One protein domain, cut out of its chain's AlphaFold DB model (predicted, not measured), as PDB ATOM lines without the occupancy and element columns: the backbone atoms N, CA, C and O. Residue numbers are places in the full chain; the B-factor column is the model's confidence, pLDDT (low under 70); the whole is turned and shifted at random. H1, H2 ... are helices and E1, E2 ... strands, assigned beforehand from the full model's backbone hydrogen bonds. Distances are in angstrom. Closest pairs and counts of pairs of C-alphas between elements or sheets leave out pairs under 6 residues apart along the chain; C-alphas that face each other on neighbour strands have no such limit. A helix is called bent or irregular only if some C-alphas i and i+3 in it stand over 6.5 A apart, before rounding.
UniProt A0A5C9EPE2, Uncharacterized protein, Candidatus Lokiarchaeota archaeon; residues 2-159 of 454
ATOM      1  N   ILE A   2      48.320 -18.250  37.609       84.50
ATOM      2  CA  ILE A   2      47.218 -19.214  37.794       84.50
ATOM      3  C   ILE A   2      47.670 -20.553  38.397       84.50
ATOM      4  O   ILE A   2      46.976 -21.074  39.259       84.50
ATOM      5  N   GLY A   3      48.838 -21.080  38.002       84.38
ATOM      6  CA  GLY A   3      49.343 -22.370  38.506       84.38
ATOM      7  C   GLY A   3      49.395 -22.457  40.035       84.38
ATOM      8  O   GLY A   3      48.895 -23.418  40.598       84.38
ATOM      9  N   VAL A   4      49.843 -21.384  40.699       82.88
ATOM     10  CA  VAL A   4      49.873 -21.277  42.172       82.88
ATOM     11  C   VAL A   4      48.485 -21.462  42.794       82.88
ATOM     12  O   VAL A   4      48.371 -21.983  43.897       82.88
ATOM     13  N   ILE A   5      47.433 -21.029  42.095       83.94
ATOM     14  CA  ILE A   5      46.044 -21.169  42.542       83.94
ATOM     15  C   ILE A   5      45.541 -22.585  42.265       83.94
ATOM     16  O   ILE A   5      44.942 -23.206  43.137       83.94
ATOM     17  N   LEU A   6      45.796 -23.104  41.061       85.50
ATOM     18  CA  LEU A   6      45.341 -24.436  40.657       85.50
ATOM     19  C   LEU A   6      45.958 -25.548  41.512       85.50
ATOM     20  O   LEU A   6      45.266 -26.504  41.842       85.50
ATOM     21  N   GLU A   7      47.207 -25.385  41.948       86.00
ATOM     22  CA  GLU A   7      47.892 -26.296  42.876       86.00
ATOM     23  C   GLU A   7      47.219 -26.399  44.257       86.00
ATOM     24  O   GLU A   7      47.527 -27.316  45.017       86.00
ATOM     25  N   LYS A   8      46.306 -25.479  44.606       82.94
ATOM     26  CA  LYS A   8      45.546 -25.520  45.869       82.94
ATOM     27  C   LYS A   8      44.290 -26.375  45.797       82.94
ATOM     28  O   LYS A   8      43.712 -26.681  46.838       82.94
ATOM     29  N   PHE A   9      43.847 -26.729  44.598       83.94
ATOM     30  CA  PHE A   9      42.679 -27.574  44.420       83.94
ATOM     31  C   PHE A   9      43.089 -29.041  44.344       83.94
ATOM     32  O   PHE A   9      44.131 -29.386  43.787       83.94
ATOM     33  N   ASP A  10      42.250 -29.920  44.891       86.06
ATOM     34  CA  ASP A  10      42.468 -31.352  44.747       86.06
ATOM     35  C   ASP A  10      42.271 -31.810  43.288       86.06
ATOM     36  O   ASP A  10      41.642 -31.147  42.454       86.06
ATOM     37  N   THR A  11      42.815 -32.983  42.967       88.56
ATOM     38  CA  THR A  11      42.765 -33.545  41.613       88.56
ATOM     39  C   THR A  11      41.340 -33.817  41.129       88.56
ATOM     40  O   THR A  11      41.090 -33.767  39.924       88.56
ATOM     41  N   ASN A  12      40.399 -34.092  42.038       89.31
ATOM     42  CA  ASN A  12      39.004 -34.336  41.679       89.31
ATOM     43  C   ASN A  12      38.320 -33.035  41.256       89.31
ATOM     44  O   ASN A  12      37.603 -33.022  40.259       89.31
ATOM     45  N   PHE A  13      38.579 -31.932  41.956       88.44
ATOM     46  CA  PHE A  13      38.080 -30.614  41.598       88.44
ATOM     47  C   PHE A  13      38.601 -30.173  40.230       88.44
ATOM     48  O   PHE A  13      37.820 -29.739  39.385       88.44
ATOM     49  N   ILE A  14      39.901 -30.352  39.973       90.50
ATOM     50  CA  ILE A  14      40.491 -30.055  38.661       90.50
ATOM     51  C   ILE A  14      39.850 -30.913  37.562       90.50
ATOM     52  O   ILE A  14      39.541 -30.399  36.489       90.50
ATOM     53  N   LYS A  15      39.577 -32.195  37.831       91.94
ATOM     54  CA  LYS A  15      38.857 -33.062  36.888       91.94
ATOM     55  C   LYS A  15      37.447 -32.535  36.591       91.94
ATOM     56  O   LYS A  15      37.090 -32.427  35.424       91.94
ATOM     57  N   ILE A  16      36.686 -32.152  37.619       91.19
ATOM     58  CA  ILE A  16      35.338 -31.573  37.470       91.19
ATOM     59  C   ILE A  16      35.380 -30.277  36.653       91.19
ATOM     60  O   ILE A  16      34.498 -30.041  35.830       91.19
ATOM     61  N   LEU A  17      36.385 -29.426  36.870       92.38
ATOM     62  CA  LEU A  17      36.559 -28.212  36.078       92.38
ATOM     63  C   LEU A  17      36.853 -28.527  34.612       92.38
ATOM     64  O   LEU A  17      36.220 -27.931  33.749       92.38
ATOM     65  N   ASN A  18      37.741 -29.481  34.329       94.06
ATOM     66  CA  ASN A  18      38.073 -29.875  32.956       94.06
ATOM     67  C   ASN A  18      36.881 -30.495  32.202       94.06
ATOM     68  O   ASN A  18      36.866 -30.488  30.978       94.06
ATOM     69  N   GLU A  19      35.878 -31.022  32.909       94.31
ATOM     70  CA  GLU A  19      34.618 -31.491  32.309       94.31
ATOM     71  C   GLU A  19      33.659 -30.343  31.943       94.31
ATOM     72  O   GLU A  19      32.708 -30.552  31.190       94.31
ATOM     73  N   LYS A  20      33.867 -29.146  32.506       94.69
ATOM     74  CA  LYS A  20      32.931 -28.013  32.435       94.69
ATOM     75  C   LYS A  20      33.508 -26.778  31.766       94.69
ATOM     76  O   LYS A  20      32.732 -25.930  31.352       94.69
ATOM     77  N   VAL A  21      34.826 -26.642  31.721       96.38
ATOM     78  CA  VAL A  21      35.533 -25.456  31.239       96.38
ATOM     79  C   VAL A  21      36.508 -25.882  30.161       96.38
ATOM     80  O   VAL A  21      37.468 -26.597  30.440       96.38
ATOM     81  N   ASN A  22      36.281 -25.396  28.947       96.50
ATOM     82  CA  ASN A  22      37.196 -25.595  27.829       96.50
ATOM     83  C   ASN A  22      38.339 -24.579  27.862       96.50
ATOM     84  O   ASN A  22      39.490 -24.919  27.596       96.50
ATOM     85  N   GLU A  23      38.027 -23.327  28.199       96.12
ATOM     86  CA  GLU A  23      38.982 -22.225  28.149       96.12
ATOM     87  C   GLU A  23      38.734 -21.223  29.281       96.12
ATOM     88  O   GLU A  23      37.591 -20.936  29.644       96.12
ATOM     89  N   ILE A  24      39.818 -20.657  29.818       96.06
ATOM     90  CA  ILE A  24      39.775 -19.524  30.743       96.06
ATOM     91  C   ILE A  24      40.414 -18.322  30.053       96.06
ATOM     92  O   ILE A  24      41.602 -18.349  29.727       96.06
ATOM     93  N   GLN A  25      39.637 -17.259  29.878       95.56
ATOM     94  CA  GLN A  25      40.069 -16.015  29.251       95.56
ATOM     95  C   GLN A  25      40.149 -14.885  30.278       95.56
ATOM     96  O   GLN A  25      39.390 -14.835  31.245       95.56
ATOM     97  N   PHE A  26      41.069 -13.950  30.051       95.06
ATOM     98  CA  PHE A  26      41.240 -12.754  30.871       95.06
ATOM     99  C   PHE A  26      41.132 -11.534  29.968       95.06
ATOM    100  O   PHE A  26      41.974 -11.350  29.090       95.06
ATOM    101  N   LEU A  27      40.099 -10.727  30.172       94.19
ATOM    102  CA  LEU A  27      39.706  -9.653  29.260       94.19
ATOM    103  C   LEU A  27      39.421  -8.365  30.041       94.19
ATOM    104  O   LEU A  27      39.274  -8.392  31.269       94.19
ATOM    105  N   LYS A  28      39.322  -7.231  29.340       91.50
ATOM    106  CA  LYS A  28      38.595  -6.063  29.864       91.50
ATOM    107  C   LYS A  28      37.094  -6.257  29.666       91.50
ATOM    108  O   LYS A  28      36.689  -6.845  28.665       91.50
ATOM    109  N   LYS A  29      36.261  -5.714  30.559       88.12
ATOM    110  CA  LYS A  29      34.797  -5.809  30.418       88.12
ATOM    111  C   LYS A  29      34.295  -5.281  29.071       88.12
ATOM    112  O   LYS A  29      33.439  -5.888  28.452       88.12
ATOM    113  N   GLU A  30      34.852  -4.176  28.587       85.69
ATOM    114  CA  GLU A  30      34.452  -3.567  27.307       85.69
ATOM    115  C   GLU A  30      34.746  -4.456  26.086       85.69
ATOM    116  O   GLU A  30      34.142  -4.283  25.032       85.69
ATOM    117  N   GLU A  31      35.658  -5.421  26.225       80.50
ATOM    118  CA  GLU A  31      36.045  -6.356  25.167       80.50
ATOM    119  C   GLU A  31      35.141  -7.604  25.138       80.50
ATOM    120  O   GLU A  31      35.257  -8.423  24.223       80.50
ATOM    121  N   SER A  32      34.224  -7.771  26.104       74.88
ATOM    122  CA  SER A  32      33.301  -8.907  26.117       74.88
ATOM    123  C   SER A  32      32.256  -8.766  25.008       74.88
ATOM    124  O   SER A  32      31.381  -7.902  25.046       74.88
ATOM    125  N   SER A  33      32.317  -9.655  24.013       59.53
ATOM    126  CA  SER A  33      31.396  -9.697  22.866       59.53
ATOM    127  C   SER A  33      29.955 -10.118  23.208       59.53
ATOM    128  O   SER A  33      29.098 -10.190  22.325       59.53
ATOM    129  N   SER A  34      29.678 -10.436  24.470       59.59
ATOM    130  CA  SER A  34      28.451 -11.044  24.996       59.59
ATOM    131  C   SER A  34      27.307 -10.046  25.219       59.59
ATOM    132  O   SER A  34      26.508 -10.160  26.141       59.59
ATOM    133  N   LEU A  35      27.108  -9.131  24.267       57.84
ATOM    134  CA  LEU A  35      25.820  -8.442  24.088       57.84
ATOM    135  C   LEU A  35      24.695  -9.402  23.624       57.84
ATOM    136  O   LEU A  35      23.571  -8.970  23.372       57.84
ATOM    137  N   LYS A  36      24.973 -10.710  23.508       59.19
ATOM    138  CA  LYS A  36      23.980 -11.772  23.308       59.19
ATOM    139  C   LYS A  36      23.606 -12.366  24.670       59.19
ATOM    140  O   LYS A  36      24.416 -13.037  25.290       59.19
ATOM    141  N   GLN A  37      22.375 -12.108  25.113       77.25
ATOM    142  CA  GLN A  37      21.899 -12.422  26.469       77.25
ATOM    143  C   GLN A  37      21.687 -13.923  26.754       77.25
ATOM    144  O   GLN A  37      21.753 -14.348  27.905       77.25
ATOM    145  N   THR A  38      21.427 -14.746  25.735       93.38
ATOM    146  CA  THR A  38      21.120 -16.176  25.921       93.38
ATOM    147  C   THR A  38      22.381 -17.021  26.052       93.38
ATOM    148  O   THR A  38      23.338 -16.807  25.310       93.38
ATOM    149  N   GLY A  39      22.371 -18.006  26.950       94.62
ATOM    150  CA  GLY A  39      23.470 -18.960  27.093       94.62
ATOM    151  C   GLY A  39      24.697 -18.437  27.830       94.62
ATOM    152  O   GLY A  39      25.678 -19.166  27.936       94.62
ATOM    153  N   CYS A  40      24.652 -17.214  28.359       95.56
ATOM    154  CA  CYS A  40      25.752 -16.610  29.108       95.56
ATOM    155  C   CYS A  40      25.295 -16.297  30.532       95.56
ATOM    156  O   CYS A  40      24.257 -15.665  30.724       95.56
ATOM    157  N   PHE A  41      26.066 -16.716  31.531       95.25
ATOM    158  CA  PHE A  41      25.857 -16.337  32.929       95.25
ATOM    159  C   PHE A  41      26.870 -15.264  33.315       95.25
ATOM    160  O   PHE A  41      28.073 -15.527  33.298       95.25
ATOM    161  N   ILE A  42      26.386 -14.068  33.644       94.31
ATOM    162  CA  ILE A  42      27.218 -12.898  33.916       94.31
ATOM    163  C   ILE A  42      27.158 -12.570  35.405       94.31
ATOM    164  O   ILE A  42      26.097 -12.352  35.984       94.31
ATOM    165  N   GLU A  43      28.335 -12.475  36.005       94.25
ATOM    166  CA  GLU A  43      28.559 -11.973  37.353       94.25
ATOM    167  C   GLU A  43      29.408 -10.703  37.286       94.25
ATOM    168  O   GLU A  43      29.903 -10.294  36.232       94.25
ATOM    169  N   GLU A  44      29.596 -10.045  38.427       94.31
ATOM    170  CA  GLU A  44      30.302  -8.764  38.460       94.31
ATOM    171  C   GLU A  44      31.721  -8.853  37.871       94.31
ATOM    172  O   GLU A  44      32.128  -7.951  37.150       94.31
ATOM    173  N   CYS A  45      32.476  -9.916  38.168       96.69
ATOM    174  CA  CYS A  45      33.896 -10.057  37.803       96.69
ATOM    175  C   CYS A  45      34.186 -11.125  36.744       96.69
ATOM    176  O   CYS A  45      35.345 -11.285  36.357       96.69
ATOM    177  N   TYR A  46      33.181 -11.877  36.311       96.62
ATOM    178  CA  TYR A  46      33.368 -12.939  35.333       96.62
ATOM    179  C   TYR A  46      32.077 -13.243  34.579       96.62
ATOM    180  O   TYR A  46      30.983 -12.884  35.005       96.62
ATOM    181  N   GLU A  47      32.222 -13.954  33.475       96.00
ATOM    182  CA  GLU A  47      31.136 -14.512  32.687       96.00
ATOM    183  C   GLU A  47      31.459 -15.958  32.329       96.00
ATOM    184  O   GLU A  47      32.616 -16.301  32.078       96.00
ATOM    185  N   PHE A  48      30.432 -16.798  32.283       96.81
ATOM    186  CA  PHE A  48      30.532 -18.148  31.756       96.81
ATOM    187  C   PHE A  48      29.612 -18.331  30.540       96.81
ATOM    188  O   PHE A  48      28.388 -18.236  30.661       96.81
ATOM    189  N   ASP A  49      30.208 -18.608  29.380       96.12
ATOM    190  CA  ASP A  49      29.519 -18.895  28.115       96.12
ATOM    191  C   ASP A  49      29.252 -20.404  28.022       96.12
ATOM    192  O   ASP A  49      30.181 -21.192  27.842       96.12
ATOM    193  N   PHE A  50      27.989 -20.828  28.114       96.50
ATOM    194  CA  PHE A  50      27.602 -22.241  28.048       96.50
ATOM    195  C   PHE A  50      27.705 -22.843  26.641       96.50
ATOM    196  O   PHE A  50      27.734 -24.071  26.513       96.50
ATOM    197  N   HIS A  51      27.750 -22.034  25.577       95.25
ATOM    198  CA  HIS A  51      27.936 -22.529  24.211       95.25
ATOM    199  C   HIS A  51      29.373 -22.982  23.981       95.25
ATOM    200  O   HIS A  51      29.600 -24.042  23.399       95.25
ATOM    201  N   LYS A  52      30.336 -22.180  24.445       95.56
ATOM    202  CA  LYS A  52      31.772 -22.470  24.304       95.56
ATOM    203  C   LYS A  52      32.358 -23.196  25.507       95.56
ATOM    204  O   LYS A  52      33.406 -23.820  25.379       95.56
ATOM    205  N   GLN A  53      31.664 -23.143  26.644       96.31
ATOM    206  CA  GLN A  53      32.167 -23.523  27.963       96.31
ATOM    207  C   GLN A  53      33.418 -22.719  28.339       96.31
ATOM    208  O   GLN A  53      34.403 -23.256  28.849       96.31
ATOM    209  N   ASN A  54      33.372 -21.417  28.058       96.19
ATOM    210  CA  ASN A  54      34.471 -20.493  28.314       96.19
ATOM    211  C   ASN A  54      34.186 -19.681  29.577       96.19
ATOM    212  O   ASN A  54      33.105 -19.108  29.716       96.19
ATOM    213  N   LEU A  55      35.169 -19.607  30.475       96.88
ATOM    214  CA  LEU A  55      35.144 -18.736  31.647       96.88
ATOM    215  C   LEU A  55      35.972 -17.477  31.371       96.88
ATOM    216  O   LEU A  55      37.200 -17.534  31.309       96.88
ATOM    217  N   CYS A  56      35.313 -16.333  31.253       96.56
ATOM    218  CA  CYS A  56      35.944 -15.037  31.028       96.56
ATOM    219  C   CYS A  56      36.027 -14.260  32.344       96.56
ATOM    220  O   CYS A  56      35.009 -14.056  32.992       96.56
ATOM    221  N   LEU A  57      37.212 -13.790  32.741       97.00
ATOM    222  CA  LEU A  57      37.403 -12.931  33.915       97.00
ATOM    223  C   LEU A  57      37.735 -11.491  33.516       97.00
ATOM    224  O   LEU A  57      38.634 -11.254  32.705       97.00
ATOM    225  N   TYR A  58      37.051 -10.537  34.148       97.06
ATOM    226  CA  TYR A  58      37.172  -9.102  33.887       97.06
ATOM    227  C   TYR A  58      38.256  -8.470  34.762       97.06
ATOM    228  O   TYR A  58      38.030  -8.115  35.924       97.06
ATOM    229  N   LEU A  59      39.466  -8.351  34.214       96.56
ATOM    230  CA  LEU A  59      40.643  -7.912  34.970       96.56
ATOM    231  C   LEU A  59      40.549  -6.464  35.459       96.56
ATOM    232  O   LEU A  59      41.079  -6.154  36.524       96.56
ATOM    233  N   ASP A  60      39.887  -5.588  34.710       96.75
ATOM    234  CA  ASP A  60      39.634  -4.190  35.070       96.75
ATOM    235  C   ASP A  60      38.736  -4.069  36.305       96.75
ATOM    236  O   ASP A  60      39.066  -3.346  37.245       96.75
ATOM    237  N   ILE A  61      37.662  -4.856  36.369       97.19
ATOM    238  CA  ILE A  61      36.747  -4.863  37.518       97.19
ATOM    239  C   ILE A  61      37.432  -5.468  38.750       97.19
ATOM    240  O   ILE A  61      37.363  -4.917  39.851       97.19
ATOM    241  N   ILE A  62      38.144  -6.583  38.567       97.00
ATOM    242  CA  ILE A  62      38.926  -7.234  39.629       97.00
ATOM    243  C   ILE A  62      39.987  -6.274  40.188       97.00
ATOM    244  O   ILE A  62      40.177  -6.191  41.408       97.00
ATOM    245  N   PHE A  63      40.672  -5.536  39.309       97.75
ATOM    246  CA  PHE A  63      41.632  -4.512  39.701       97.75
ATOM    247  C   PHE A  63      40.962  -3.416  40.531       97.75
ATOM    248  O   PHE A  63      41.455  -3.106  41.615       97.75
ATOM    249  N   GLU A  64      39.831  -2.870  40.075       97.75
ATOM    250  CA  GLU A  64      39.112  -1.810  40.790       97.75
ATOM    251  C   GLU A  64      38.629  -2.267  42.174       97.75
ATOM    252  O   GLU A  64      38.750  -1.507  43.137       97.75
ATOM    253  N   LYS A  65      38.216  -3.533  42.347       96.88
ATOM    254  CA  LYS A  65      37.948  -4.105  43.683       96.88
ATOM    255  C   LYS A  65      39.186  -4.072  44.584       96.88
ATOM    256  O   LYS A  65      39.112  -3.627  45.730       96.88
ATOM    257  N   GLY A  66      40.336  -4.532  44.080       96.38
ATOM    258  CA  GLY A  66      41.609  -4.485  44.813       96.38
ATOM    259  C   GLY A  66      42.046  -3.058  45.147       96.38
ATOM    260  O   GLY A  66      42.429  -2.769  46.281       96.38
ATOM    261  N   TYR A  67      41.925  -2.143  44.188       97.31
ATOM    262  CA  TYR A  67      42.221  -0.730  44.379       97.31
ATOM    263  C   TYR A  67      41.304  -0.089  45.422       97.31
ATOM    264  O   TYR A  67      41.797   0.622  46.296       97.31
ATOM    265  N   TYR A  68      39.998  -0.359  45.380       97.00
ATOM    266  CA  TYR A  68      39.033   0.152  46.350       97.00
ATOM    267  C   TYR A  68      39.380  -0.299  47.776       97.00
ATOM    268  O   TYR A  68      39.435   0.522  48.693       97.00
ATOM    269  N   TRP A  69      39.707  -1.577  47.968       95.00
ATOM    270  CA  TRP A  69      40.111  -2.094  49.279       95.00
ATOM    271  C   TRP A  69      41.421  -1.512  49.771       95.00
ATOM    272  O   TRP A  69      41.520  -1.112  50.932       95.00
ATOM    273  N   TRP A  70      42.408  -1.414  48.878       95.31
ATOM    274  CA  TRP A  70      43.632  -0.709  49.197       95.31
ATOM    275  C   TRP A  70      43.293   0.710  49.615       95.31
ATOM    276  O   TRP A  70      43.693   1.093  50.701       95.31
ATOM    277  N   PHE A  71      42.532   1.470  48.824       95.00
ATOM    278  CA  PHE A  71      42.166   2.867  49.064       95.00
ATOM    279  C   PHE A  71      41.559   3.090  50.454       95.00
ATOM    280  O   PHE A  71      42.025   3.992  51.151       95.00
ATOM    281  N   GLN A  72      40.617   2.238  50.875       93.44
ATOM    282  CA  GLN A  72      39.971   2.293  52.195       93.44
ATOM    283  C   GLN A  72      40.901   1.896  53.353       93.44
ATOM    284  O   GLN A  72      40.682   2.301  54.492       93.44
ATOM    285  N   SER A  73      41.955   1.123  53.087       91.25
ATOM    286  CA  SER A  73      42.910   0.703  54.113       91.25
ATOM    287  C   SER A  73      43.885   1.815  54.524       91.25
ATOM    288  O   SER A  73      44.360   2.608  53.703       91.25
ATOM    289  N   HIS A  74      44.280   1.818  55.798       86.75
ATOM    290  CA  HIS A  74      45.341   2.676  56.340       86.75
ATOM    291  C   HIS A  74      46.764   2.185  56.021       86.75
ATOM    292  O   HIS A  74      47.728   2.944  56.150       86.75
ATOM    293  N   SER A  75      46.920   0.925  55.602       87.81
ATOM    294  CA  SER A  75      48.226   0.302  55.357       87.81
ATOM    295  C   SER A  75      48.176  -0.772  54.263       87.81
ATOM    296  O   SER A  75      47.119  -1.318  53.953       87.81
ATOM    297  N   GLY A  76      49.331  -1.091  53.682       88.88
ATOM    298  CA  GLY A  76      49.498  -2.225  52.779       88.88
ATOM    299  C   GLY A  76      49.751  -1.850  51.323       88.88
ATOM    300  O   GLY A  76      49.553  -0.714  50.885       88.88
ATOM    301  N   ALA A  77      50.222  -2.842  50.568       91.88
ATOM    302  CA  ALA A  77      50.672  -2.665  49.196       91.88
ATOM    303  C   ALA A  77      49.531  -2.785  48.192       91.88
ATOM    304  O   ALA A  77      48.841  -3.802  48.183       91.88
ATOM    305  N   LEU A  78      49.374  -1.813  47.291       95.00
ATOM    306  CA  LEU A  78      48.315  -1.871  46.275       95.00
ATOM    307  C   LEU A  78      48.442  -3.146  45.433       95.00
ATOM    308  O   LEU A  78      47.461  -3.856  45.237       95.00
ATOM    309  N   ARG A  79      49.663  -3.504  45.022       94.19
ATOM    310  CA  ARG A  79      49.916  -4.732  44.252       94.19
ATOM    311  C   ARG A  79      49.487  -6.011  44.987       94.19
ATOM    312  O   ARG A  79      49.042  -6.957  44.343       94.19
ATOM    313  N   ARG A  80      49.570  -6.023  46.323       92.44
ATOM    314  CA  ARG A  80      49.099  -7.126  47.175       92.44
ATOM    315  C   ARG A  80      47.575  -7.208  47.183       92.44
ATOM    316  O   ARG A  80      47.042  -8.274  46.919       92.44
ATOM    317  N   TYR A  81      46.886  -6.085  47.380       93.69
ATOM    318  CA  TYR A  81      45.420  -6.033  47.315       93.69
ATOM    319  C   TYR A  81      44.874  -6.426  45.936       93.69
ATOM    320  O   TYR A  81      43.860  -7.113  45.843       93.69
ATOM    321  N   VAL A  82      45.552  -6.021  44.858       95.06
ATOM    322  CA  VAL A  82      45.204  -6.436  43.490       95.06
ATOM    323  C   VAL A  82      45.374  -7.947  43.324       95.06
ATOM    324  O   VAL A  82      44.479  -8.602  42.797       95.06
ATOM    325  N   TRP A  83      46.481  -8.515  43.815       93.38
ATOM    326  CA  TRP A  83      46.712  -9.962  43.793       93.38
ATOM    327  C   TRP A  83      45.666 -10.738  44.601       93.38
ATOM    328  O   TRP A  83      45.092 -11.696  44.093       93.38
ATOM    329  N   GLU A  84      45.368 -10.303  45.823       91.44
ATOM    330  CA  GLU A  84      44.368 -10.933  46.691       91.44
ATOM    331  C   GLU A  84      42.957 -10.854  46.095       91.44
ATOM    332  O   GLU A  84      42.197 -11.821  46.179       91.44
ATOM    333  N   SER A  85      42.607  -9.731  45.458       93.44
ATOM    334  CA  SER A  85      41.354  -9.610  44.709       93.44
ATOM    335  C   SER A  85      41.312 -10.545  43.516       93.44
ATOM    336  O   SER A  85      40.352 -11.297  43.394       93.44
ATOM    337  N   PHE A  86      42.357 -10.585  42.691       94.38
ATOM    338  CA  PHE A  86      42.423 -11.533  41.582       94.38
ATOM    339  C   PHE A  86      42.258 -12.975  42.052       94.38
ATOM    340  O   PHE A  86      41.409 -13.698  41.541       94.38
ATOM    341  N   PHE A  87      43.026 -13.380  43.056       91.06
ATOM    342  CA  PHE A  87      43.017 -14.749  43.553       91.06
ATOM    343  C   PHE A  87      41.647 -15.131  44.119       91.06
ATOM    344  O   PHE A  87      41.133 -16.206  43.809       91.06
ATOM    345  N   ARG A  88      41.017 -14.243  44.901       90.75
ATOM    346  CA  ARG A  88      39.677 -14.477  45.454       90.75
ATOM    347  C   ARG A  88      38.622 -14.608  44.360       90.75
ATOM    348  O   ARG A  88      37.875 -15.581  44.375       90.75
ATOM    349  N   GLU A  89      38.533 -13.635  43.452       93.25
ATOM    350  CA  GLU A  89      37.492 -13.630  42.417       93.25
ATOM    351  C   GLU A  89      37.696 -14.798  41.439       93.25
ATOM    352  O   GLU A  89      36.728 -15.436  41.034       93.25
ATOM    353  N   PHE A  90      38.952 -15.157  41.143       93.62
ATOM    354  CA  PHE A  90      39.277 -16.323  40.327       93.62
ATOM    355  C   PHE A  90      38.827 -17.633  40.983       93.62
ATOM    356  O   PHE A  90      38.135 -18.423  40.346       93.62
ATOM    357  N   ILE A  91      39.137 -17.850  42.267       90.69
ATOM    358  CA  ILE A  91      38.653 -19.040  42.984       90.69
ATOM    359  C   ILE A  91      37.130 -19.068  43.042       90.69
ATOM    360  O   ILE A  91      36.535 -20.120  42.823       90.69
ATOM    361  N   TYR A  92      36.493 -17.935  43.335       90.88
ATOM    362  CA  TYR A  92      35.040 -17.870  43.422       90.88
ATOM    363  C   TYR A  92      34.380 -18.269  42.096       90.88
ATOM    364  O   TYR A  92      33.460 -19.089  42.095       90.88
ATOM    365  N   ALA A  93      34.906 -17.771  40.973       94.31
ATOM    366  CA  ALA A  93      34.458 -18.149  39.639       94.31
ATOM    367  C   ALA A  93      34.633 -19.656  39.381       94.31
ATOM    368  O   ALA A  93      33.682 -20.327  38.978       94.31
ATOM    369  N   LEU A  94      35.807 -20.220  39.693       93.06
ATOM    370  CA  LEU A  94      36.065 -21.657  39.546       93.06
ATOM    371  C   LEU A  94      35.119 -22.506  40.403       93.06
ATOM    372  O   LEU A  94      34.539 -23.472  39.913       93.06
ATOM    373  N   ILE A  95      34.909 -22.139  41.670       90.44
ATOM    374  CA  ILE A  95      33.977 -22.842  42.559       90.44
ATOM    375  C   ILE A  95      32.559 -22.774  41.996       90.44
ATOM    376  O   ILE A  95      31.878 -23.798  41.948       90.44
ATOM    377  N   LYS A  96      32.102 -21.607  41.533       92.12
ATOM    378  CA  LYS A  96      30.759 -21.464  40.960       92.12
ATOM    379  C   LYS A  96      30.584 -22.353  39.727       92.12
ATOM    380  O   LYS A  96      29.626 -23.120  39.666       92.12
ATOM    381  N   VAL A  97      31.531 -22.316  38.795       94.12
ATOM    382  CA  VAL A  97      31.496 -23.123  37.566       94.12
ATOM    383  C   VAL A  97      31.584 -24.620  37.873       94.12
ATOM    384  O   VAL A  97      30.852 -25.421  37.294       94.12
ATOM    385  N   SER A  98      32.376 -25.016  38.872       91.69
ATOM    386  CA  SER A  98      32.453 -26.413  39.321       91.69
ATOM    387  C   SER A  98      31.119 -26.965  39.837       91.69
ATOM    388  O   SER A  98      30.945 -28.182  39.882       91.69
ATOM    389  N   ARG A  99      30.156 -26.105  40.196       92.25
ATOM    390  CA  ARG A  99      28.826 -26.497  40.687       92.25
ATOM    391  C   ARG A  99      27.775 -26.651  39.592       92.25
ATOM    392  O   ARG A  99      26.673 -27.082  39.904       92.25
ATOM    393  N   ILE A 100      28.104 -26.333  38.338       94.81
ATOM    394  CA  ILE A 100      27.173 -26.466  37.209       94.81
ATOM    395  C   ILE A 100      26.731 -27.927  37.065       94.81
ATOM    396  O   ILE A 100      27.575 -28.817  36.936       94.81
ATOM    397  N   ASP A 101      25.427 -28.189  37.056       94.44
ATOM    398  CA  ASP A 101      24.885 -29.495  36.685       94.44
ATOM    399  C   ASP A 101      25.068 -29.716  35.179       94.44
ATOM    400  O   ASP A 101      24.458 -29.039  34.348       94.44
ATOM    401  N   THR A 102      25.912 -30.682  34.816       94.00
ATOM    402  CA  THR A 102      26.254 -30.964  33.416       94.00
ATOM    403  C   THR A 102      25.043 -31.371  32.579       94.00
ATOM    404  O   THR A 102      25.035 -31.149  31.368       94.00
ATOM    405  N   ARG A 103      23.982 -31.896  33.209       95.38
ATOM    406  CA  ARG A 103      22.728 -32.275  32.538       95.38
ATOM    407  C   ARG A 103      21.934 -31.063  32.056       95.38
ATOM    408  O   ARG A 103      21.182 -31.185  31.094       95.38
ATOM    409  N   LEU A 104      22.122 -29.906  32.692       96.75
ATOM    410  CA  LEU A 104      21.391 -28.670  32.404       96.75
ATOM    411  C   LEU A 104      22.148 -27.723  31.461       96.75
ATOM    412  O   LEU A 104      21.591 -26.711  31.047       96.75
ATOM    413  N   ILE A 105      23.383 -28.049  31.053       95.81
ATOM    414  CA  ILE A 105      24.198 -27.190  30.170       95.81
ATOM    415  C   ILE A 105      23.481 -26.882  28.847       95.81
ATOM    416  O   ILE A 105      23.476 -25.735  28.407       95.81
ATOM    417  N   ARG A 106      22.847 -27.881  28.216       96.94
ATOM    418  CA  ARG A 106      22.130 -27.682  26.940       96.94
ATOM    419  C   ARG A 106      20.904 -26.783  27.083       96.94
ATOM    420  O   ARG A 106      20.582 -26.049  26.160       96.94
ATOM    421  N   GLU A 107      20.228 -26.847  28.225       97.50
ATOM    422  CA  GLU A 107      19.095 -25.968  28.519       97.50
ATOM    423  C   GLU A 107      19.586 -24.545  28.805       97.50
ATOM    424  O   GLU A 107      19.062 -23.587  28.246       97.50
ATOM    425  N   ALA A 108      20.673 -24.409  29.571       96.81
ATOM    426  CA  ALA A 108      21.284 -23.122  29.883       96.81
ATOM    427  C   ALA A 108      21.672 -22.331  28.620       96.81
ATOM    428  O   ALA A 108      21.482 -21.121  28.596       96.81
ATOM    429  N   GLN A 109      22.120 -23.006  27.552       96.69
ATOM    430  CA  GLN A 109      22.477 -22.395  26.259       96.69
ATOM    431  C   GLN A 109      21.346 -21.592  25.593       96.69
ATOM    432  O   GLN A 109      21.622 -20.692  24.807       96.69
ATOM    433  N   VAL A 110      20.075 -21.900  25.863       96.50
ATOM    434  CA  VAL A 110      18.933 -21.214  25.222       96.50
ATOM    435  C   VAL A 110      18.191 -20.265  26.165       96.50
ATOM    436  O   VAL A 110      17.273 -19.567  25.737       96.50
ATOM    437  N   VAL A 111      18.587 -20.218  27.438       95.69
ATOM    438  CA  VAL A 111      17.975 -19.373  28.467       95.69
ATOM    439  C   VAL A 111      18.759 -18.069  28.597       95.69
ATOM    440  O   VAL A 111      19.986 -18.054  28.541       95.69
ATOM    441  N   ASP A 112      18.050 -16.957  28.788       95.56
ATOM    442  CA  ASP A 112      18.668 -15.709  29.239       95.56
ATOM    443  C   ASP A 112      18.850 -15.764  30.759       95.56
ATOM    444  O   ASP A 112      17.927 -15.480  31.524       95.56
ATOM    445  N   LEU A 113      20.044 -16.178  31.181       94.94
ATOM    446  CA  LEU A 113      20.392 -16.445  32.579       94.94
ATOM    447  C   LEU A 113      20.551 -15.175  33.423       94.94
ATOM    448  O   LEU A 113      20.761 -15.275  34.629       94.94
ATOM    449  N   ASN A 114      20.461 -13.993  32.811       93.50
ATOM    450  CA  ASN A 114      20.693 -12.711  33.479       93.50
ATOM    451  C   ASN A 114      19.385 -11.962  33.776       93.50
ATOM    452  O   ASN A 114      19.411 -10.845  34.295       93.50
ATOM    453  N   LYS A 115      18.227 -12.559  33.463       94.56
ATOM    454  CA  LYS A 115      16.925 -11.981  33.805       94.56
ATOM    455  C   LYS A 115      16.643 -12.086  35.301       94.56
ATOM    456  O   LYS A 115      16.775 -13.137  35.923       94.56
ATOM    457  N   ALA A 116      16.158 -10.985  35.868       92.75
ATOM    458  CA  ALA A 116      15.738 -10.894  37.264       92.75
ATOM    459  C   ALA A 116      14.306 -11.430  37.494       92.75
ATOM    460  O   ALA A 116      13.530 -10.829  38.235       92.75
ATOM    461  N   ASP A 117      13.925 -12.523  36.828       96.44
ATOM    462  CA  ASP A 117      12.609 -13.153  36.980       96.44
ATOM    463  C   ASP A 117      12.686 -14.479  37.753       96.44
ATOM    464  O   ASP A 117      13.717 -15.151  37.763       96.44
ATOM    465  N   ILE A 118      11.575 -14.859  38.393       97.44
ATOM    466  CA  ILE A 118      11.494 -16.035  39.277       97.44
ATOM    467  C   ILE A 118      11.886 -17.323  38.544       97.44
ATOM    468  O   ILE A 118      12.602 -18.143  39.106       97.44
ATOM    469  N   LYS A 119      11.484 -17.500  37.277       97.31
ATOM    470  CA  LYS A 119      11.788 -18.734  36.534       97.31
ATOM    471  C   LYS A 119      13.283 -18.865  36.275       97.31
ATOM    472  O   LYS A 119      13.829 -19.958  36.400       97.31
ATOM    473  N   THR A 120      13.935 -17.760  35.922       95.81
ATOM    474  CA  THR A 120      15.386 -17.722  35.726       95.81
ATOM    475  C   THR A 120      16.119 -18.001  37.038       95.81
ATOM    476  O   THR A 120      17.054 -18.797  37.044       95.81
ATOM    477  N   GLN A 121      15.664 -17.443  38.164       95.62
ATOM    478  CA  GLN A 121      16.247 -17.737  39.480       95.62
ATOM    479  C   GLN A 121      16.080 -19.212  39.877       95.62
ATOM    480  O   GLN A 121      17.072 -19.859  40.205       95.62
ATOM    481  N   ASP A 122      14.880 -19.782  39.734       96.31
ATOM    482  CA  ASP A 122      14.623 -21.209  39.989       96.31
ATOM    483  C   ASP A 122      15.508 -22.114  39.111       96.31
ATOM    484  O   ASP A 122      15.961 -23.183  39.534       96.31
ATOM    485  N   PHE A 123      15.758 -21.706  37.861       97.12
ATOM    486  CA  PHE A 123      16.657 -22.422  36.961       97.12
ATOM    487  C   PHE A 123      18.116 -22.322  37.416       97.12
ATOM    488  O   PHE A 123      18.798 -23.343  37.474       97.12
ATOM    489  N   LEU A 124      18.592 -21.130  37.789       95.75
ATOM    490  CA  LEU A 124      19.942 -20.928  38.326       95.75
ATOM    491  C   LEU A 124      20.163 -21.729  39.615       95.75
ATOM    492  O   LEU A 124      21.229 -22.320  39.799       95.75
ATOM    493  N   GLU A 125      19.156 -21.809  40.485       94.69
ATOM    494  CA  GLU A 125      19.202 -22.647  41.683       94.69
ATOM    495  C   GLU A 125      19.365 -24.122  41.333       94.69
ATOM    496  O   GLU A 125      20.209 -24.787  41.921       94.69
ATOM    497  N   LYS A 126      18.648 -24.645  40.335       95.50
ATOM    498  CA  LYS A 126      18.849 -26.028  39.865       95.50
ATOM    499  C   LYS A 126      20.219 -26.217  39.214       95.50
ATOM    500  O   LYS A 126      20.884 -27.221  39.460       95.50
ATOM    501  N   LEU A 127      20.653 -25.236  38.422       95.31
ATOM    502  CA  LEU A 127      21.912 -25.255  37.683       95.31
ATOM    503  C   LEU A 127      23.129 -25.299  38.611       95.31
ATOM    504  O   LEU A 127      24.071 -26.028  38.322       95.31
ATOM    505  N   PHE A 128      23.107 -24.560  39.725       93.00
ATOM    506  CA  PHE A 128      24.222 -24.465  40.682       93.00
ATOM    507  C   PHE A 128      23.969 -25.181  42.025       93.00
ATOM    508  O   PHE A 128      24.852 -25.223  42.897       93.00
ATOM    509  N   GLY A 129      22.761 -25.701  42.241       82.88
ATOM    510  CA  GLY A 129      22.279 -26.246  43.515       82.88
ATOM    511  C   GLY A 129      22.592 -27.715  43.742       82.88
ATOM    512  O   GLY A 129      22.270 -28.235  44.807       82.88
ATOM    513  N   ASN A 130      23.250 -28.388  42.795       66.69
ATOM    514  CA  ASN A 130      23.658 -29.777  42.967       66.69
ATOM    515  C   ASN A 130      24.872 -29.854  43.917       66.69
ATOM    516  O   ASN A 130      26.030 -29.961  43.514       66.69
ATOM    517  N   VAL A 131      24.600 -29.709  45.216       59.22
ATOM    518  CA  VAL A 131      25.574 -29.795  46.308       59.22
ATOM    519  C   VAL A 131      25.725 -31.262  46.688       59.22
ATOM    520  O   VAL A 131      25.279 -31.708  47.740       59.22
ATOM    521  N   GLY A 132      26.354 -32.049  45.823       55.50
ATOM    522  CA  GLY A 132      26.851 -33.357  46.234       55.50
ATOM    523  C   GLY A 132      28.037 -33.171  47.175       55.50
ATOM    524  O   GLY A 132      29.147 -33.346  46.706       55.50
ATOM    525  N   ASN A 133      27.811 -32.739  48.430       50.25
ATOM    526  CA  ASN A 133      28.782 -32.596  49.534       50.25
ATOM    527  C   ASN A 133      30.229 -32.283  49.091       50.25
ATOM    528  O   ASN A 133      31.190 -32.856  49.611       50.25
ATOM    529  N   SER A 134      30.407 -31.425  48.080       50.22
ATOM    530  CA  SER A 134      31.702 -31.331  47.426       50.22
ATOM    531  C   SER A 134      32.610 -30.494  48.308       50.22
ATOM    532  O   SER A 134      32.296 -29.370  48.697       50.22
ATOM    533  N   MET A 135      33.724 -31.124  48.655       48.12
ATOM    534  CA  MET A 135      34.817 -30.735  49.539       48.12
ATOM    535  C   MET A 135      35.482 -29.367  49.271       48.12
ATOM    536  O   MET A 135      36.578 -29.126  49.761       48.12
ATOM    537  N   CYS A 136      34.836 -28.406  48.607       49.00
ATOM    538  CA  CYS A 136      35.315 -27.018  48.520       49.00
ATOM    539  C   CYS A 136      35.230 -26.246  49.855       49.00
ATOM    540  O   CYS A 136      35.264 -25.018  49.871       49.00
ATOM    541  N   ALA A 137      35.136 -26.956  50.982       44.19
ATOM    542  CA  ALA A 137      35.221 -26.423  52.337       44.19
ATOM    543  C   ALA A 137      36.666 -26.090  52.775       44.19
ATOM    544  O   ALA A 137      36.854 -25.569  53.872       44.19
ATOM    545  N   SER A 138      37.691 -26.394  51.968       46.75
ATOM    546  CA  SER A 138      39.089 -26.400  52.427       46.75
ATOM    547  C   SER A 138      39.920 -25.166  52.087       46.75
ATOM    548  O   SER A 138      40.841 -24.870  52.847       46.75
ATOM    549  N   ILE A 139      39.615 -24.398  51.031       52.59
ATOM    550  CA  ILE A 139      40.336 -23.134  50.834       52.59
ATOM    551  C   ILE A 139      39.761 -22.144  51.837       52.59
ATOM    552  O   ILE A 139      38.766 -21.463  51.579       52.59
ATOM    553  N   SER A 140      40.395 -22.060  53.007       55.22
ATOM    554  CA  SER A 140      40.165 -20.982  53.962       55.22
ATOM    555  C   SER A 140      40.695 -19.682  53.345       55.22
ATOM    556  O   SER A 140      41.756 -19.167  53.699       55.22
ATOM    557  N   LEU A 141      39.947 -19.162  52.364       55.56
ATOM    558  CA  LEU A 141      40.345 -18.101  51.438       55.56
ATOM    559  C   LEU A 141      41.049 -16.959  52.169       55.56
ATOM    560  O   LEU A 141      42.080 -16.488  51.722       55.56
ATOM    561  N   ARG A 142      40.580 -16.572  53.356       52.28
ATOM    562  CA  ARG A 142      41.193 -15.474  54.113       52.28
ATOM    563  C   ARG A 142      42.577 -15.766  54.702       52.28
ATOM    564  O   ARG A 142      43.385 -14.845  54.742       52.28
ATOM    565  N   THR A 143      42.875 -16.977  55.181       55.62
ATOM    566  CA  THR A 143      44.146 -17.228  55.898       55.62
ATOM    567  C   THR A 143      45.260 -17.750  54.998       55.62
ATOM    568  O   THR A 143      46.430 -17.463  55.255       55.62
ATOM    569  N   GLU A 144      44.922 -18.445  53.911       63.00
ATOM    570  CA  GLU A 144      45.917 -18.980  52.975       63.00
ATOM    571  C   GLU A 144      46.388 -17.942  51.954       63.00
ATOM    572  O   GLU A 144      47.583 -17.885  51.674       63.00
ATOM    573  N   LEU A 145      45.506 -17.038  51.503       65.19
ATOM    574  CA  LEU A 145      45.850 -15.939  50.585       65.19
ATOM    575  C   LEU A 145      47.010 -15.078  51.098       65.19
ATOM    576  O   LEU A 145      47.922 -14.738  50.347       65.19
ATOM    577  N   SER A 146      46.996 -14.767  52.396       66.44
ATOM    578  CA  SER A 146      48.050 -13.974  53.038       66.44
ATOM    579  C   SER A 146      49.410 -14.685  53.042       66.44
ATOM    580  O   SER A 146      50.451 -14.048  53.098       66.44
ATOM    581  N   LYS A 147      49.462 -16.011  52.922       77.56
ATOM    582  CA  LYS A 147      50.737 -16.742  52.936       77.56
ATOM    583  C   LYS A 147      51.389 -16.806  51.557       77.56
ATOM    584  O   LYS A 147      52.582 -17.090  51.470       77.56
ATOM    585  N   GLU A 148      50.637 -16.516  50.498       83.56
ATOM    586  CA  GLU A 148      51.135 -16.628  49.134       83.56
ATOM    587  C   GLU A 148      52.116 -15.509  48.787       83.56
ATOM    588  O   GLU A 148      51.942 -14.338  49.136       83.56
ATOM    589  N   ASN A 149      53.180 -15.872  48.076       84.94
ATOM    590  CA  ASN A 149      54.148 -14.897  47.597       84.94
ATOM    591  C   ASN A 149      53.557 -14.100  46.437       84.94
ATOM    592  O   ASN A 149      52.883 -14.651  45.563       84.94
ATOM    593  N   LEU A 150      53.862 -12.805  46.394       87.69
ATOM    594  CA  LEU A 150      53.464 -11.972  45.272       87.69
ATOM    595  C   LEU A 150      54.181 -12.446  43.991       87.69
ATOM    596  O   LEU A 150      55.415 -12.551  43.985       87.69
ATOM    597  N   PRO A 151      53.457 -12.711  42.890       88.81
ATOM    598  CA  PRO A 151      54.088 -13.041  41.621       88.81
ATOM    599  C   PRO A 151      55.016 -11.917  41.138       88.81
ATOM    600  O   PRO A 151      54.720 -10.732  41.301       88.81
ATOM    601  N   LYS A 152      56.125 -12.275  40.471       88.31
ATOM    602  CA  LYS A 152      57.043 -11.282  39.871       88.31
ATOM    603  C   LYS A 152      56.327 -10.363  38.876       88.31
ATOM    604  O   LYS A 152      56.632  -9.172  38.826       88.31
ATOM    605  N   SER A 153      55.368 -10.907  38.129       90.75
ATOM    606  CA  SER A 153      54.465 -10.168  37.245       90.75
ATOM    607  C   SER A 153      53.024 -10.628  37.453       90.75
ATOM    608  O   SER A 153      52.771 -11.824  37.614       90.75
ATOM    609  N   LEU A 154      52.100  -9.667  37.422       90.31
ATOM    610  CA  LEU A 154      50.652  -9.873  37.398       90.31
ATOM    611  C   LEU A 154      50.083  -9.790  35.965       90.31
ATOM    612  O   LEU A 154      48.869  -9.723  35.774       90.31
ATOM    613  N   GLY A 155      50.947  -9.773  34.945       92.06
ATOM    614  CA  GLY A 155      50.551  -9.663  33.543       92.06
ATOM    615  C   GLY A 155      49.841  -8.340  33.262       92.06
ATOM    616  O   GLY A 155      50.343  -7.271  33.603       92.06
ATOM    617  N   TYR A 156      48.651  -8.404  32.664       93.75
ATOM    618  CA  TYR A 156      47.875  -7.212  32.311       93.75
ATOM    619  C   TYR A 156      47.477  -6.347  33.519       93.75
ATOM    620  O   TYR A 156      47.375  -5.128  33.397       93.75
ATOM    621  N   LEU A 157      47.336  -6.940  34.709       94.75
ATOM    622  CA  LEU A 157      47.083  -6.184  35.939       94.75
ATOM    623  C   LEU A 157      48.241  -5.233  36.288       94.75
ATOM    624  O   LEU A 157      47.994  -4.192  36.890       94.75
ATOM    625  N   ASP A 158      49.486  -5.534  35.886       94.44
ATOM    626  CA  ASP A 158      50.609  -4.598  36.059       94.44
ATOM    627  C   ASP A 158      50.414  -3.339  35.180       94.44
ATOM    628  O   ASP A 158      50.823  -2.246  35.573       94.44
ATOM    629  N   LYS A 159      49.751  -3.454  34.016       96.06
ATOM    630  CA  LYS A 159      49.409  -2.302  33.162       96.06
ATOM    631  C   LYS A 159      48.393  -1.396  33.859       96.06
ATOM    632  O   LYS A 159      48.672  -0.213  34.027       96.06
TER     633      LYS A 159
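What this domain is: This is residues 2 to 159 of the 454 residues of an uncharacterized protein of Candidatus Lokiarchaeota archaeon (UniProt A0A5C9EPE2). A small sheet of four strands is covered on one face by the long helix H4, which runs along its strands and makes two layers with it. H3 packs steeply on the first part of H4, H5 and H6 make the far end of the domain, and the last stretch returns through H7 to set H8 on H3. The 158 printed residues have eight named helices and four named strands, in the order H1 H2 E1 E2 E3 E4 H3 H4 H5 H6 H7 H8. The sheet, E1 E4 E3 E2, is mixed, and the class is mixed, helices and strands. The whole is compact, with a radius of gyration of the C-alphas of 16.3 A and spans of 46 by 34 by 26 A.

Where its parts are: In the sheet, E1 is residues 23 to 27, 12.6 A long, E4 54 to 58, 13.0 A, E3 46 to 49, 10.1 A, and E2 40 to 42, 6.2 A. H4, residues 78 to 98, measures 30.0 A from C-alpha 78 at (48.315, -1.871, 46.275) to C-alpha 98 at (32.453, -26.413, 39.321). H3 is residues 59 to 72, 20.0 A, and H6 118 to 128, 15.3 A. The shorter helices are H1, residues 2 to 6, with C-alpha 2 at (47.218, -19.214, 37.794), H2, 11 to 18, H5, 102 to 108, H7, 141 to 145, and H8, 156 to 159. H5 is irregular: C-alphas 103 and 106 are 7.3 A apart.

How they stand to each other: E2, E3 and E4 form a meander, each strand the antiparallel neighbour of the one before; N 41 and O 48 are 2.9 A apart, N 47 and O 56 2.8 A. Edge strand E1 is parallel to E4, with N 25 and O 55 at 2.8 A. H4 is on the sheet at a height of 9.8 A, over E4 and, only just, with 3 C-alphas, over E3; on the local plane it stands at 26 degrees to E4. H3 only grazes the sheet with residues 59 to 62. H3 and H4 touch at a steep tilt of 51 degrees, opposite ways; the closest C-alphas, of Gly 66 and Val 82, are 4.3 A apart. H4, the hub, touches H2 with residues 94 to 98 alone, about perpendicular at 81 degrees; the closest C-alphas, of Leu 17 and Ser 98, are 5.5 A apart. H4 and H7 only just touch, with 3 pairs of C-alphas within 8 A, the closest being Glu 84 and Leu 145 at 6.5 A. H1 is close to H4 but not clearly touching, C-alphas 5 and 87 being closest at 7.2 A. H5 and H6 are likewise close but not clearly touching, C-alphas 104 and 127 being closest at 6.3 A. H8 touches H3, the closest C-alphas being those of Leu 157 and Leu 59, 6.7 A apart. H1, H2, H3, H4, H6 and H7 have every O i to N i+4 pair within hydrogen-bond range; H5 has 1 of 3, and 2 of 4 O i to N i+3 pairs, and H8 is too short for an O i to N i+4 pair.

The domain as a whole: The two C-alphas farthest apart, of His 74 and Arg 106, are 48.2 A apart. The printed part has no cut. The links E1 to E2 and H6 to H7 are long, 12 residues each. Residues 33 to 36 and 130 to 146 are under pLDDT 70; the mean of the printed part is 87.9.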